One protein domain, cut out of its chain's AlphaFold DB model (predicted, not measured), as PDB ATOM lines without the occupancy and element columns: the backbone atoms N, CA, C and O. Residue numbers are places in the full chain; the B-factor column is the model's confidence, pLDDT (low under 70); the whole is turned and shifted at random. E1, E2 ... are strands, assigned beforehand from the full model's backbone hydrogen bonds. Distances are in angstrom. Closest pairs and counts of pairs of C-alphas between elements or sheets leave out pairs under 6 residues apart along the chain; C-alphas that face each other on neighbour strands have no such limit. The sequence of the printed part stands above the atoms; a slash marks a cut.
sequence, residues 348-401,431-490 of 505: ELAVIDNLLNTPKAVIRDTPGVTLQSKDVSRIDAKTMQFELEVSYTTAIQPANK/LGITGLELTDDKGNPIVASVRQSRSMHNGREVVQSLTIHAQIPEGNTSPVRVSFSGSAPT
ATOM      1  N   GLU A 348      56.342   6.710 -15.311       88.69
ATOM      2  CA  GLU A 348      56.176   6.874 -13.864       88.69
ATOM      3  C   GLU A 348      57.314   7.755 -13.329       88.69
ATOM      4  O   GLU A 348      58.486   7.419 -13.467       88.69
ATOM      5  N   LEU A 349      56.966   8.911 -12.760       89.62
ATOM      6  CA  LEU A 349      57.918   9.894 -12.234       89.62
ATOM      7  C   LEU A 349      58.060   9.801 -10.709       89.62
ATOM      8  O   LEU A 349      59.083  10.195 -10.156       89.62
ATOM      9  N   ALA A 350      57.037   9.306 -10.015       92.38
ATOM     10  CA  ALA A 350      57.093   9.037  -8.583       92.38
ATOM     11  C   ALA A 350      56.115   7.918  -8.225       92.38
ATOM     12  O   ALA A 350      55.013   7.863  -8.778       92.38
ATOM     13  N   VAL A 351      56.505   7.044  -7.299       93.56
ATOM     14  CA  VAL A 351      55.723   5.868  -6.904       93.56
ATOM     15  C   VAL A 351      55.772   5.697  -5.392       93.56
ATOM     16  O   VAL A 351      56.849   5.681  -4.809       93.56
ATOM     17  N   ILE A 352      54.605   5.547  -4.763       92.75
ATOM     18  CA  ILE A 352      54.474   5.042  -3.396       92.75
ATOM     19  C   ILE A 352      53.929   3.621  -3.492       92.75
ATOM     20  O   ILE A 352      52.750   3.418  -3.799       92.75
ATOM     21  N   ASP A 353      54.789   2.646  -3.226       90.38
ATOM     22  CA  ASP A 353      54.383   1.253  -3.081       90.38
ATOM     23  C   ASP A 353      53.853   0.993  -1.668       90.38
ATOM     24  O   ASP A 353      54.271   1.629  -0.702       90.38
ATOM     25  N   ASN A 354      52.944   0.024  -1.545       88.19
ATOM     26  CA  ASN A 354      52.411  -0.426  -0.259       88.19
ATOM     27  C   ASN A 354      51.829   0.703   0.619       88.19
ATOM     28  O   ASN A 354      51.994   0.718   1.839       88.19
ATOM     29  N   LEU A 355      51.084   1.615  -0.008       87.94
ATOM     30  CA  LEU A 355      50.513   2.818   0.595       87.94
ATOM     31  C   LEU A 355      49.706   2.549   1.875       87.94
ATOM     32  O   LEU A 355      49.687   3.389   2.770       87.94
ATOM     33  N   LEU A 356      49.066   1.380   1.981       86.06
ATOM     34  CA  LEU A 356      48.325   0.970   3.180       86.06
ATOM     35  C   LEU A 356      49.209   0.879   4.431       86.06
ATOM     36  O   LEU A 356      48.731   1.129   5.533       86.06
ATOM     37  N   ASN A 357      50.484   0.534   4.255       84.25
ATOM     38  CA  ASN A 357      51.448   0.325   5.334       84.25
ATOM     39  C   ASN A 357      52.500   1.441   5.422       84.25
ATOM     40  O   ASN A 357      53.308   1.452   6.348       84.25
ATOM     41  N   THR A 358      52.494   2.390   4.483       81.12
ATOM     42  CA  THR A 358      53.419   3.531   4.450       81.12
ATOM     43  C   THR A 358      52.663   4.865   4.481       81.12
ATOM     44  O   THR A 358      52.795   5.676   3.552       81.12
ATOM     45  N   PRO A 359      51.851   5.135   5.522       76.12
ATOM     46  CA  PRO A 359      51.220   6.437   5.655       76.12
ATOM     47  C   PRO A 359      52.306   7.507   5.791       76.12
ATOM     48  O   PRO A 359      53.360   7.270   6.382       76.12
ATOM     49  N   LYS A 360      52.050   8.703   5.258       88.75
ATOM     50  CA  LYS A 360      52.984   9.843   5.333       88.75
ATOM     51  C   LYS A 360      54.270   9.709   4.503       88.75
ATOM     52  O   LYS A 360      55.185  10.513   4.680       88.75
ATOM     53  N   ALA A 361      54.343   8.745   3.583       91.19
ATOM     54  CA  ALA A 361      55.472   8.596   2.662       91.19
ATOM     55  C   ALA A 361      55.671   9.838   1.772       91.19
ATOM     56  O   ALA A 361      54.695  10.457   1.347       91.19
ATOM     57  N   VAL A 362      56.930  10.174   1.469       94.69
ATOM     58  CA  VAL A 362      57.331  11.275   0.575       94.69
ATOM     59  C   VAL A 362      58.381  10.765  -0.405       94.69
ATOM     60  O   VAL A 362      59.424  10.275   0.014       94.69
ATOM     61  N   ILE A 363      58.120  10.928  -1.698       94.81
ATOM     62  CA  ILE A 363      58.949  10.433  -2.801       94.81
ATOM     63  C   ILE A 363      59.444  11.613  -3.633       94.81
ATOM     64  O   ILE A 363      58.659  12.506  -3.957       94.81
ATOM     65  N   ARG A 364      60.746  11.623  -3.961       92.50
ATOM     66  CA  ARG A 364      61.442  12.703  -4.696       92.50
ATOM     67  C   ARG A 364      62.459  12.168  -5.711       92.50
ATOM     68  O   ARG A 364      63.493  12.789  -5.948       92.50
ATOM     69  N   ASP A 365      62.179  11.004  -6.285       82.44
ATOM     70  CA  ASP A 365      63.131  10.298  -7.151       82.44
ATOM     71  C   ASP A 365      63.361  11.032  -8.479       82.44
ATOM     72  O   ASP A 365      64.461  11.012  -9.029       82.44
ATOM     73  N   THR A 366      62.336  11.735  -8.973       85.62
ATOM     74  CA  THR A 366      62.427  12.548 -10.190       85.62
ATOM     75  C   THR A 366      62.606  14.030  -9.846       85.62
ATOM     76  O   THR A 366      61.767  14.603  -9.145       85.62
ATOM     77  N   PRO A 367      63.641  14.707 -10.385       85.88
ATOM     78  CA  PRO A 367      63.830  16.141 -10.202       85.88
ATOM     79  C   PRO A 367      62.587  16.950 -10.578       85.88
ATOM     80  O   PRO A 367      62.046  16.832 -11.676       85.88
ATOM     81  N   GLY A 368      62.152  17.812  -9.659       86.94
ATOM     82  CA  GLY A 368      60.989  18.666  -9.879       86.94
ATOM     83  C   GLY A 368      59.645  17.941  -9.801       86.94
ATOM     84  O   GLY A 368      58.667  18.506 -10.285       86.94
ATOM     85  N   VAL A 369      59.594  16.739  -9.217       91.31
ATOM     86  CA  VAL A 369      58.368  16.015  -8.857       91.31
ATOM     87  C   VAL A 369      58.469  15.559  -7.402       91.31
ATOM     88  O   VAL A 369      59.476  14.994  -6.986       91.31
ATOM     89  N   THR A 370      57.414  15.787  -6.625       94.75
ATOM     90  CA  THR A 370      57.236  15.210  -5.289       94.75
ATOM     91  C   THR A 370      55.875  14.536  -5.219       94.75
ATOM     92  O   THR A 370      54.872  15.140  -5.590       94.75
ATOM     93  N   LEU A 371      55.828  13.305  -4.716       94.81
ATOM     94  CA  LEU A 371      54.584  12.611  -4.388       94.81
ATOM     95  C   LEU A 371      54.571  12.294  -2.898       94.81
ATOM     96  O   LEU A 371      55.515  11.707  -2.375       94.81
ATOM     97  N   GLN A 372      53.498  12.676  -2.219       95.31
ATOM     98  CA  GLN A 372      53.339  12.486  -0.791       95.31
ATOM     99  C   GLN A 372      51.973  11.879  -0.465       95.31
ATOM    100  O   GLN A 372      50.942  12.338  -0.948       95.31
ATOM    101  N   SER A 373      51.962  10.891   0.423       94.69
ATOM    102  CA  SER A 373      50.776  10.543   1.204       94.69
ATOM    103  C   SER A 373      50.746  11.432   2.443       94.69
ATOM    104  O   SER A 373      51.774  11.610   3.082       94.69
ATOM    105  N   LYS A 374      49.614  12.045   2.780       93.56
ATOM    106  CA  LYS A 374      49.424  12.829   4.013       93.56
ATOM    107  C   LYS A 374      48.724  11.995   5.077       93.56
ATOM    108  O   LYS A 374      49.152  11.999   6.230       93.56
ATOM    109  N   ASP A 375      47.692  11.268   4.668       92.06
ATOM    110  CA  ASP A 375      46.920  10.396   5.538       92.06
ATOM    111  C   ASP A 375      46.291   9.236   4.760       92.06
ATOM    112  O   ASP A 375      46.046   9.328   3.552       92.06
ATOM    113  N   VAL A 376      46.048   8.134   5.466       92.06
ATOM    114  CA  VAL A 376      45.362   6.945   4.956       92.06
ATOM    115  C   VAL A 376      44.430   6.445   6.051       92.06
ATOM    116  O   VAL A 376      44.885   6.048   7.122       92.06
ATOM    117  N   SER A 377      43.127   6.441   5.789       91.56
ATOM    118  CA  SER A 377      42.117   6.081   6.785       91.56
ATOM    119  C   SER A 377      40.994   5.247   6.176       91.56
ATOM    120  O   SER A 377      40.711   5.318   4.984       91.56
ATOM    121  N   ARG A 378      40.352   4.402   6.987       91.25
ATOM    122  CA  ARG A 378      39.202   3.600   6.555       91.25
ATOM    123  C   ARG A 378      37.911   4.349   6.860       91.25
ATOM    124  O   ARG A 378      37.743   4.843   7.969       91.25
ATOM    125  N   ILE A 379      37.011   4.410   5.883       91.31
ATOM    126  CA  ILE A 379      35.692   5.039   6.042       91.31
ATOM    127  C   ILE A 379      34.664   3.988   6.457       91.31
ATOM    128  O   ILE A 379      33.892   4.202   7.385       91.31
ATOM    129  N   ASP A 380      34.668   2.846   5.767       90.81
ATOM    130  CA  ASP A 380      33.763   1.724   6.009       90.81
ATOM    131  C   ASP A 380      34.405   0.384   5.582       90.81
ATOM    132  O   ASP A 380      35.572   0.318   5.174       90.81
ATOM    133  N   ALA A 381      33.645  -0.711   5.665       88.00
ATOM    134  CA  ALA A 381      34.114  -2.058   5.330       88.00
ATOM    135  C   ALA A 381      34.581  -2.221   3.866       88.00
ATOM    136  O   ALA A 381      35.274  -3.184   3.544       88.00
ATOM    137  N   LYS A 382      34.221  -1.313   2.952       88.81
ATOM    138  CA  LYS A 382      34.561  -1.378   1.522       88.81
ATOM    139  C   LYS A 382      35.342  -0.172   1.016       88.81
ATOM    140  O   LYS A 382      35.892  -0.255  -0.077       88.81
ATOM    141  N   THR A 383      35.435   0.911   1.782       90.19
ATOM    142  CA  THR A 383      35.984   2.183   1.305       90.19
ATOM    143  C   THR A 383      37.135   2.681   2.175       90.19
ATOM    144  O   THR A 383      37.010   2.827   3.393       90.19
ATOM    145  N   MET A 384      38.246   3.014   1.520       92.12
ATOM    146  CA  MET A 384      39.413   3.679   2.102       92.12
ATOM    147  C   MET A 384      39.512   5.120   1.594       92.12
ATOM    148  O   MET A 384      39.235   5.391   0.424       92.12
ATOM    149  N   GLN A 385      39.943   6.026   2.463       92.81
ATOM    150  CA  GLN A 385      40.326   7.395   2.156       92.81
ATOM    151  C   GLN A 385      41.850   7.515   2.072       92.81
ATOM    152  O   GLN A 385      42.575   7.037   2.941       92.81
ATOM    153  N   PHE A 386      42.316   8.216   1.044       92.50
ATOM    154  CA  PHE A 386      43.706   8.601   0.859       92.50
ATOM    155  C   PHE A 386      43.789  10.113   0.712       92.50
ATOM    156  O   PHE A 386      43.146  10.687  -0.167       92.50
ATOM    157  N   GLU A 387      44.602  10.749   1.543       93.62
ATOM    158  CA  GLU A 387      45.005  12.135   1.353       93.62
ATOM    159  C   GLU A 387      46.376  12.148   0.695       93.62
ATOM    160  O   GLU A 387      47.355  11.668   1.266       93.62
ATOM    161  N   LEU A 388      46.441  12.660  -0.528       93.50
ATOM    162  CA  LEU A 388      47.646  12.698  -1.340       93.50
ATOM    163  C   LEU A 388      47.987  14.137  -1.703       93.50
ATOM    164  O   LEU A 388      47.110  14.973  -1.912       93.50
ATOM    165  N   GLU A 389      49.272  14.413  -1.835       93.62
ATOM    166  CA  GLU A 389      49.785  15.660  -2.373       93.62
ATOM    167  C   GLU A 389      50.810  15.343  -3.450       93.62
ATOM    168  O   GLU A 389      51.745  14.578  -3.226       93.62
ATOM    169  N   VAL A 390      50.632  15.925  -4.628       92.75
ATOM    170  CA  VAL A 390      51.625  15.868  -5.694       92.75
ATOM    171  C   VAL A 390      52.068  17.285  -6.018       92.75
ATOM    172  O   VAL A 390      51.234  18.166  -6.228       92.75
ATOM    173  N   SER A 391      53.377  17.517  -6.049       92.19
ATOM    174  CA  SER A 391      53.950  18.754  -6.562       92.19
ATOM    175  C   SER A 391      54.827  18.476  -7.768       92.19
ATOM    176  O   SER A 391      55.536  17.471  -7.821       92.19
ATOM    177  N   TYR A 392      54.747  19.334  -8.777       90.12
ATOM    178  CA  TYR A 392      55.593  19.228  -9.954       90.12
ATOM    179  C   TYR A 392      55.871  20.588 -10.581       90.12
ATOM    180  O   TYR A 392      55.056  21.510 -10.527       90.12
ATOM    181  N   THR A 393      57.040  20.719 -11.203       86.44
ATOM    182  CA  THR A 393      57.375  21.923 -11.971       86.44
ATOM    183  C   THR A 393      56.488  22.048 -13.203       86.44
ATOM    184  O   THR A 393      56.048  21.054 -13.779       86.44
ATOM    185  N   THR A 394      56.279  23.273 -13.669       78.31
ATOM    186  CA  THR A 394      55.438  23.565 -14.842       78.31
ATOM    187  C   THR A 394      55.987  23.024 -16.163       78.31
ATOM    188  O   THR A 394      55.268  23.001 -17.157       78.31
ATOM    189  N   ALA A 395      57.236  22.550 -16.179       74.25
ATOM    190  CA  ALA A 395      57.800  21.817 -17.307       74.25
ATOM    191  C   ALA A 395      57.186  20.410 -17.450       74.25
ATOM    192  O   ALA A 395      57.041  19.904 -18.567       74.25
ATOM    193  N   ILE A 396      56.806  19.774 -16.337       81.44
ATOM    194  CA  ILE A 396      56.204  18.441 -16.342       81.44
ATOM    195  C   ILE A 396      54.790  18.528 -16.905       81.44
ATOM    196  O   ILE A 396      53.955  19.287 -16.420       81.44
ATOM    197  N   GLN A 397      54.513  17.698 -17.909       80.81
ATOM    198  CA  GLN A 397      53.165  17.473 -18.410       80.81
ATOM    199  C   GLN A 397      52.664  16.157 -17.811       80.81
ATOM    200  O   GLN A 397      53.148  15.093 -18.218       80.81
ATOM    201  N   PRO A 398      51.709  16.191 -16.870       82.56
ATOM    202  CA  PRO A 398      51.158  14.967 -16.313       82.56
ATOM    203  C   PRO A 398      50.421  14.158 -17.385       82.56
ATOM    204  O   PRO A 398      49.869  14.715 -18.343       82.56
ATOM    205  N   ALA A 399      50.412  12.834 -17.235       78.31
ATOM    206  CA  ALA A 399      49.794  11.944 -18.208       78.31
ATOM    207  C   ALA A 399      48.273  12.157 -18.266       78.31
ATOM    208  O   ALA A 399      47.576  12.049 -17.261       78.31
ATOM    209  N   ASN A 400      47.736  12.394 -19.462       63.88
ATOM    210  CA  ASN A 400      46.300  12.301 -19.716       63.88
ATOM    211  C   ASN A 400      46.012  10.895 -20.249       63.88
ATOM    212  O   ASN A 400      46.048  10.681 -21.458       63.88
ATOM    213  N   LYS A 401      45.785   9.918 -19.363       49.47
ATOM    214  CA  LYS A 401      45.324   8.585 -19.775       49.47
ATOM    215  C   LYS A 401      43.787   8.594 -19.842       49.47
ATOM    216  O   LYS A 401      43.153   8.558 -18.790       49.47
ATOM    217  N   LEU A 431      38.958   9.901 -11.949       40.59
ATOM    218  CA  LEU A 431      40.047  10.688 -11.354       40.59
ATOM    219  C   LEU A 431      40.107  11.960 -12.211       40.59
ATOM    220  O   LEU A 431      40.486  11.906 -13.376       40.59
ATOM    221  N   GLY A 432      39.721  13.120 -11.676       42.88
ATOM    222  CA  GLY A 432      39.950  14.410 -12.349       42.88
ATOM    223  C   GLY A 432      41.432  14.818 -12.362       42.88
ATOM    224  O   GLY A 432      41.734  16.006 -12.358       42.88
ATOM    225  N   ILE A 433      42.347  13.849 -12.270       51.94
ATOM    226  CA  ILE A 433      43.749  14.049 -11.927       51.94
ATOM    227  C   ILE A 433      44.592  13.578 -13.096       51.94
ATOM    228  O   ILE A 433      44.727  12.385 -13.354       51.94
ATOM    229  N   THR A 434      45.164  14.530 -13.814       66.44
ATOM    230  CA  THR A 434      46.154  14.238 -14.842       66.44
ATOM    231  C   THR A 434      47.370  13.593 -14.164       66.44
ATOM    232  O   THR A 434      48.025  14.236 -13.347       66.44
ATOM    233  N   GLY A 435      47.658  12.331 -14.471       74.44
ATOM    234  CA  GLY A 435      48.893  11.639 -14.101       74.44
ATOM    235  C   GLY A 435      48.848  10.699 -12.894       74.44
ATOM    236  O   GLY A 435      49.720   9.844 -12.828       74.44
ATOM    237  N   LEU A 436      47.883  10.788 -11.970       87.00
ATOM    238  CA  LEU A 436      47.829   9.887 -10.802       87.00
ATOM    239  C   LEU A 436      47.037   8.605 -11.081       87.00
ATOM    240  O   LEU A 436      45.943   8.658 -11.640       87.00
ATOM    241  N   GLU A 437      47.558   7.468 -10.625       86.44
ATOM    242  CA  GLU A 437      46.924   6.154 -10.754       86.44
ATOM    243  C   GLU A 437      47.027   5.370  -9.438       86.44
ATOM    244  O   GLU A 437      48.067   5.384  -8.780       86.44
ATOM    245  N   LEU A 438      45.931   4.707  -9.046       88.75
ATOM    246  CA  LEU A 438      45.885   3.770  -7.921       88.75
ATOM    247  C   LEU A 438      45.779   2.354  -8.483       88.75
ATOM    248  O   LEU A 438      44.840   2.058  -9.227       88.75
ATOM    249  N   THR A 439      46.703   1.480  -8.101       88.94
ATOM    250  CA  THR A 439      46.749   0.082  -8.550       88.94
ATOM    251  C   THR A 439      46.906  -0.885  -7.382       88.94
ATOM    252  O   THR A 439      47.317  -0.488  -6.289       88.94
ATOM    253  N   ASP A 440      46.527  -2.142  -7.600       84.94
ATOM    254  CA  ASP A 440      46.872  -3.251  -6.711       84.94
ATOM    255  C   ASP A 440      48.311  -3.749  -6.962       84.94
ATOM    256  O   ASP A 440      49.046  -3.224  -7.803       84.94
ATOM    257  N   ASP A 441      48.706  -4.801  -6.252       80.00
ATOM    258  CA  ASP A 441      50.015  -5.455  -6.351       80.00
ATOM    259  C   ASP A 441      50.296  -6.103  -7.713       80.00
ATOM    260  O   ASP A 441      51.441  -6.419  -8.036       80.00
ATOM    261  N   LYS A 442      49.255  -6.279  -8.527       80.88
ATOM    262  CA  LYS A 442      49.315  -6.843  -9.876       80.88
ATOM    263  C   LYS A 442      49.243  -5.757 -10.952       80.88
ATOM    264  O   LYS A 442      49.214  -6.084 -12.138       80.88
ATOM    265  N   GLY A 443      49.212  -4.482 -10.559       81.31
ATOM    266  CA  GLY A 443      49.088  -3.349 -11.470       81.31
ATOM    267  C   GLY A 443      47.672  -3.142 -12.014       81.31
ATOM    268  O   GLY A 443      47.493  -2.364 -12.951       81.31
ATOM    269  N   ASN A 444      46.653  -3.808 -11.460       83.25
ATOM    270  CA  ASN A 444      45.276  -3.580 -11.879       83.25
ATOM    271  C   ASN A 444      44.753  -2.271 -11.276       83.25
ATOM    272  O   ASN A 444      44.939  -2.025 -10.083       83.25
ATOM    273  N   PRO A 445      44.039  -1.445 -12.055       83.25
ATOM    274  CA  PRO A 445      43.515  -0.172 -11.579       83.25
ATOM    275  C   PRO A 445      42.413  -0.357 -10.526       83.25
ATOM    276  O   PRO A 445      41.378  -0.977 -10.796       83.25
ATOM    277  N   ILE A 446      42.583   0.272  -9.363       84.56
ATOM    278  CA  ILE A 446      41.591   0.297  -8.282       84.56
ATOM    279  C   ILE A 446      40.517   1.344  -8.598       84.56
ATOM    280  O   ILE A 446      40.800   2.447  -9.072       84.56
ATOM    281  N   VAL A 447      39.249   1.010  -8.340       81.88
ATOM    282  CA  VAL A 447      38.137   1.956  -8.502       81.88
ATOM    283  C   VAL A 447      38.234   3.033  -7.424       81.88
ATOM    284  O   VAL A 447      38.032   2.759  -6.240       81.88
ATOM    285  N   ALA A 448      38.527   4.261  -7.847       83.75
ATOM    286  CA  ALA A 448      38.727   5.406  -6.974       83.75
ATOM    287  C   ALA A 448      37.942   6.632  -7.455       83.75
ATOM    288  O   ALA A 448      37.670   6.805  -8.639       83.75
ATOM    289  N   SER A 449      37.569   7.503  -6.523       80.94
ATOM    290  CA  SER A 449      36.872   8.755  -6.807       80.94
ATOM    291  C   SER A 449      37.490   9.893  -6.010       80.94
ATOM    292  O   SER A 449      37.781   9.752  -4.824       80.94
ATOM    293  N   VAL A 450      37.698  11.032  -6.663       83.19
ATOM    294  CA  VAL A 450      38.214  12.236  -6.003       83.19
ATOM    295  C   VAL A 450      37.055  12.928  -5.308       83.19
ATOM    296  O   VAL A 450      36.065  13.270  -5.955       83.19
ATOM    297  N   ARG A 451      37.169  13.126  -3.997       87.00
ATOM    298  CA  ARG A 451      36.181  13.857  -3.194       87.00
ATOM    299  C   ARG A 451      36.518  15.324  -3.074       87.00
ATOM    300  O   ARG A 451      35.637  16.164  -3.210       87.00
ATOM    301  N   GLN A 452      37.793  15.617  -2.862       85.25
ATOM    302  CA  GLN A 452      38.292  16.976  -2.755       85.25
ATOM    303  C   GLN A 452      39.580  17.104  -3.558       85.25
ATOM    304  O   GLN A 452      40.416  16.202  -3.561       85.25
ATOM    305  N   SER A 453      39.718  18.224  -4.260       84.62
ATOM    306  CA  SER A 453      40.926  18.580  -4.993       84.62
ATOM    307  C   SER A 453      41.179  20.068  -4.830       84.62
ATOM    308  O   SER A 453      40.276  20.884  -5.028       84.62
ATOM    309  N   ARG A 454      42.407  20.420  -4.462       83.06
ATOM    310  CA  ARG A 454      42.891  21.795  -4.426       83.06
ATOM    311  C   ARG A 454      44.166  21.861  -5.243       83.06
ATOM    312  O   ARG A 454      45.124  21.168  -4.935       83.06
ATOM    313  N   SER A 455      44.181  22.723  -6.253       82.44
ATOM    314  CA  SER A 455      45.377  23.001  -7.043       82.44
ATOM    315  C   SER A 455      45.862  24.410  -6.732       82.44
ATOM    316  O   SER A 455      45.087  25.364  -6.796       82.44
ATOM    317  N   MET A 456      47.142  24.546  -6.414       78.94
ATOM    318  CA  MET A 456      47.844  25.822  -6.343       78.94
ATOM    319  C   MET A 456      48.837  25.899  -7.493       78.94
ATOM    320  O   MET A 456      49.523  24.925  -7.792       78.94
ATOM    321  N   HIS A 457      48.911  27.060  -8.132       80.56
ATOM    322  CA  HIS A 457      49.858  27.326  -9.202       80.56
ATOM    323  C   HIS A 457      50.530  28.670  -8.936       80.56
ATOM    324  O   HIS A 457      49.853  29.692  -8.845       80.56
ATOM    325  N   ASN A 458      51.854  28.664  -8.797       76.06
ATOM    326  CA  ASN A 458      52.649  29.866  -8.526       76.06
ATOM    327  C   ASN A 458      53.500  30.292  -9.741       76.06
ATOM    328  O   ASN A 458      54.480  31.018  -9.592       76.06
ATOM    329  N   GLY A 459      53.166  29.799 -10.939       68.25
ATOM    330  CA  GLY A 459      53.893  30.059 -12.187       68.25
ATOM    331  C   GLY A 459      55.113  29.161 -12.429       68.25
ATOM    332  O   GLY A 459      55.488  28.951 -13.581       68.25
ATOM    333  N   ARG A 460      55.707  28.571 -11.384       74.44
ATOM    334  CA  ARG A 460      56.882  27.679 -11.494       74.44
ATOM    335  C   ARG A 460      56.589  26.242 -11.075       74.44
ATOM    336  O   ARG A 460      57.169  25.300 -11.610       74.44
ATOM    337  N   GLU A 461      55.675  26.086 -10.136       82.69
ATOM    338  CA  GLU A 461      55.275  24.826  -9.542       82.69
ATOM    339  C   GLU A 461      53.749  24.740  -9.506       82.69
ATOM    340  O   GLU A 461      53.027  25.741  -9.387       82.69
ATOM    341  N   VAL A 462      53.265  23.515  -9.651       84.06
ATOM    342  CA  VAL A 462      51.884  23.128  -9.418       84.06
ATOM    343  C   VAL A 462      51.885  22.201  -8.213       84.06
ATOM    344  O   VAL A 462      52.606  21.210  -8.208       84.06
ATOM    345  N   VAL A 463      51.071  22.516  -7.209       89.00
ATOM    346  CA  VAL A 463      50.830  21.652  -6.047       89.00
ATOM    347  C   VAL A 463      49.364  21.250  -6.063       89.00
ATOM    348  O   VAL A 463      48.487  22.113  -6.097       89.00
ATOM    349  N   GLN A 464      49.088  19.951  -6.049       89.00
ATOM    350  CA  GLN A 464      47.741  19.393  -6.008       89.00
ATOM    351  C   GLN A 464      47.567  18.560  -4.744       89.00
ATOM    352  O   GLN A 464      48.205  17.522  -4.597       89.00
ATOM    353  N   SER A 465      46.677  19.003  -3.857       90.88
ATOM    354  CA  SER A 465      46.258  18.263  -2.664       90.88
ATOM    355  C   SER A 465      44.901  17.611  -2.925       90.88
ATOM    356  O   SER A 465      43.981  18.250  -3.444       90.88
ATOM    357  N   LEU A 466      44.781  16.329  -2.598       89.81
ATOM    358  CA  LEU A 466      43.724  15.448  -3.075       89.81
ATOM    359  C   LEU A 466      43.219  14.556  -1.946       89.81
ATOM    360  O   LEU A 466      44.011  13.904  -1.277       89.81
ATOM    361  N   THR A 467      41.901  14.452  -1.815       91.12
ATOM    362  CA  THR A 467      41.244  13.448  -0.971       91.12
ATOM    363  C   THR A 467      40.527  12.461  -1.880       91.12
ATOM    364  O   THR A 467      39.600  12.831  -2.608       91.12
ATOM    365  N   ILE A 468      40.969  11.207  -1.864       90.06
ATOM    366  CA  ILE A 468      40.520  10.140  -2.760       90.06
ATOM    367  C   ILE A 468      39.831   9.056  -1.943       90.06
ATOM    368  O   ILE A 468      40.363   8.604  -0.937       90.06
ATOM    369  N   HIS A 469      38.662   8.607  -2.392       91.00
ATOM    370  CA  HIS A 469      37.976   7.435  -1.853       91.00
ATOM    371  C   HIS A 469      38.125   6.272  -2.827       91.00
ATOM    372  O   HIS A 469      37.672   6.387  -3.968       91.00
ATOM    373  N   ALA A 470      38.724   5.165  -2.392       89.25
ATOM    374  CA  ALA A 470      38.897   3.964  -3.204       89.25
ATOM    375  C   ALA A 470      38.184   2.753  -2.594       89.25
ATOM    376  O   ALA A 470      38.131   2.599  -1.372       89.25
ATOM    377  N   GLN A 471      37.639   1.894  -3.456       88.50
ATOM    378  CA  GLN A 471      36.944   0.672  -3.055       88.50
ATOM    379  C   GLN A 471      37.960  -0.436  -2.746       88.50
ATOM    380  O   GLN A 471      38.497  -1.067  -3.655       88.50
ATOM    381  N   ILE A 472      38.239  -0.645  -1.460       86.62
ATOM    382  CA  ILE A 472      39.178  -1.638  -0.931       86.62
ATOM    383  C   ILE A 472      38.496  -2.370   0.242       86.62
ATOM    384  O   ILE A 472      38.449  -1.845   1.364       86.62
ATOM    385  N   PRO A 473      37.959  -3.582   0.002       80.25
ATOM    386  CA  PRO A 473      37.300  -4.386   1.027       80.25
ATOM    387  C   PRO A 473      38.178  -4.654   2.251       80.25
ATOM    388  O   PRO A 473      39.402  -4.747   2.163       80.25
ATOM    389  N   GLU A 474      37.542  -4.768   3.407       75.56
ATOM    390  CA  GLU A 474      38.168  -5.189   4.653       75.56
ATOM    391  C   GLU A 474      38.749  -6.605   4.510       75.56
ATOM    392  O   GLU A 474      38.154  -7.475   3.875       75.56
ATOM    393  N   GLY A 475      39.959  -6.812   5.036       71.19
ATOM    394  CA  GLY A 475      40.734  -8.040   4.830       71.19
ATOM    395  C   GLY A 475      41.552  -8.079   3.533       71.19
ATOM    396  O   GLY A 475      42.380  -8.975   3.383       71.19
ATOM    397  N   ASN A 476      41.393  -7.108   2.622       75.94
ATOM    398  CA  ASN A 476      42.313  -6.968   1.497       75.94
ATOM    399  C   ASN A 476      43.680  -6.480   2.001       75.94
ATOM    400  O   ASN A 476      43.810  -5.357   2.489       75.94
ATOM    401  N   THR A 477      44.682  -7.349   1.889       67.56
ATOM    402  CA  THR A 477      46.074  -7.094   2.279       67.56
ATOM    403  C   THR A 477      46.968  -6.755   1.090       67.56
ATOM    404  O   THR A 477      48.143  -6.455   1.301       67.56
ATOM    405  N   SER A 478      46.440  -6.775  -0.144       72.94
ATOM    406  CA  SER A 478      47.218  -6.395  -1.322       72.94
ATOM    407  C   SER A 478      47.720  -4.958  -1.160       72.94
ATOM    408  O   SER A 478      46.917  -4.058  -0.879       72.94
ATOM    409  N   PRO A 479      49.031  -4.712  -1.332       77.12
ATOM    410  CA  PRO A 479      49.574  -3.370  -1.266       77.12
ATOM    411  C   PRO A 479      48.901  -2.486  -2.313       77.12
ATOM    412  O   PRO A 479      48.826  -2.822  -3.494       77.12
ATOM    413  N   VAL A 480      48.420  -1.332  -1.864       87.00
ATOM    414  CA  VAL A 480      47.947  -0.281  -2.763       87.00
ATOM    415  C   VAL A 480      49.159   0.484  -3.255       87.00
ATOM    416  O   VAL A 480      49.949   0.976  -2.452       87.00
ATOM    417  N   ARG A 481      49.294   0.606  -4.566       91.31
ATOM    418  CA  ARG A 481      50.347   1.379  -5.212       91.31
ATOM    419  C   ARG A 481      49.758   2.660  -5.778       91.31
ATOM    420  O   ARG A 481      48.747   2.621  -6.479       91.31
ATOM    421  N   VAL A 482      50.394   3.792  -5.487       91.44
ATOM    422  CA  VAL A 482      50.082   5.080  -6.117       91.44
ATOM    423  C   VAL A 482      51.254   5.494  -6.978       91.44
ATOM    424  O   VAL A 482      52.362   5.638  -6.470       91.44
ATOM    425  N   SER A 483      51.007   5.745  -8.259       91.00
ATOM    426  CA  SER A 483      52.014   6.308  -9.152       91.00
ATOM    427  C   SER A 483      51.558   7.636  -9.737       91.00
ATOM    428  O   SER A 483      50.388   7.832 -10.066       91.00
ATOM    429  N   PHE A 484      52.502   8.564  -9.854       91.25
ATOM    430  CA  PHE A 484      52.359   9.779 -10.635       91.25
ATOM    431  C   PHE A 484      53.155   9.633 -11.925       91.25
ATOM    432  O   PHE A 484      54.379   9.528 -11.911       91.25
ATOM    433  N   SER A 485      52.442   9.630 -13.043       88.69
ATOM    434  CA  SER A 485      52.985   9.532 -14.385       88.69
ATOM    435  C   SER A 485      52.925  10.867 -15.112       88.69
ATOM    436  O   SER A 485      51.922  11.587 -15.085       88.69
ATOM    437  N   GLY A 486      53.975  11.165 -15.858       86.38
ATOM    438  CA  GLY A 486      54.065  12.370 -16.661       86.38
ATOM    439  C   GLY A 486      55.212  12.288 -17.644       86.38
ATOM    440  O   GLY A 486      55.915  11.290 -17.747       86.38
ATOM    441  N   SER A 487      55.397  13.362 -18.391       83.12
ATOM    442  CA  SER A 487      56.547  13.527 -19.269       83.12
ATOM    443  C   SER A 487      57.241  14.835 -18.931       83.12
ATOM    444  O   SER A 487      56.585  15.840 -18.645       83.12
ATOM    445  N   ALA A 488      58.567  14.825 -18.987       79.88
ATOM    446  CA  ALA A 488      59.382  16.026 -18.924       79.88
ATOM    447  C   ALA A 488      59.891  16.353 -20.335       79.88
ATOM    448  O   ALA A 488      60.282  15.437 -21.068       79.88
ATOM    449  N   PRO A 489      59.898  17.630 -20.739       78.94
ATOM    450  CA  PRO A 489      60.637  18.038 -21.908       78.94
ATOM    451  C   PRO A 489      62.117  17.839 -21.616       78.94
ATOM    452  O   PRO A 489      62.600  18.077 -20.509       78.94
ATOM    453  N   THR A 490      62.829  17.361 -22.619       83.25
ATOM    454  CA  THR A 490      64.245  17.075 -22.532       83.25
ATOM    455  C   THR A 490      64.929  17.730 -23.710       83.25
ATOM    456  O   THR A 490      64.557  17.508 -24.861       83.25
TER     457      THR A 490
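Overview. This is residues 348 to 401 and 431 to 490 of the 505 residues of an uncharacterized protein of Tuwongella immobilis (UniProt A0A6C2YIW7). Two sheets lie face to face as an elongated sandwich: a twisted one of four long strands, E2 - E3 - E6 - E5, and a smaller one, E1 - E7 - E4, that covers only part of it. A long loop, residues 353 to 368, joins the sheets at the E2 edge. The 114 printed residues hold seven named strands, E1 to E7 along the chain, and no named helix; both sheets are antiparallel and the class is all strand. The whole is compact, with a radius of gyration of the C-alphas of 13.6 A and spans of 43 by 26 by 25 A.

Along the chain. In the larger sheet, E2 is residues 369 to 378, 27.5 A long; E3, 383 to 393, 32.0 A; E6, 461 to 471, 31.0 A; and E5, 448 to 457, 24.7 A, which bends by 69 degrees at residue 451. The smaller has E1, residues 348 to 352, with C-alpha 348 at (56.176, 6.874, -13.864); E4, residues 436 to 439; and E7, residues 481 to 487, with C-alpha 487 at (56.547, 13.527, -19.269).

Arrangement. E2 and E3 form a hairpin, with N 374 and O 387 2.7 A apart. E3 and E6 have N 386 and O 468 at 2.8 A. E5 and E6 form a hairpin, with N 454 and O 465 at 2.9 A. The facing parts of the sheets are 10.0 A centre to centre, their strands at 32 degrees. The closest C-alphas of E1 and E2 are Ala 350 and Leu 371, 6.1 A. E7 pairs with E1 through N 484 and O 350, 2.8 A, and with E4 through N 439 and O 481, 2.8 A. E5 and E7 are apart.

Size, cuts and confidence. The C-alphas farthest apart, Ala 381 and Thr 490, are 45.3 A apart. Residues 402 to 430 are not printed; C-alphas 401 and 431 are 10.2 A apart across the cut. The link E1 to E2 is long. pLDDT is under 70 at residues 400 to 401, 431 to 434, 459 and 477.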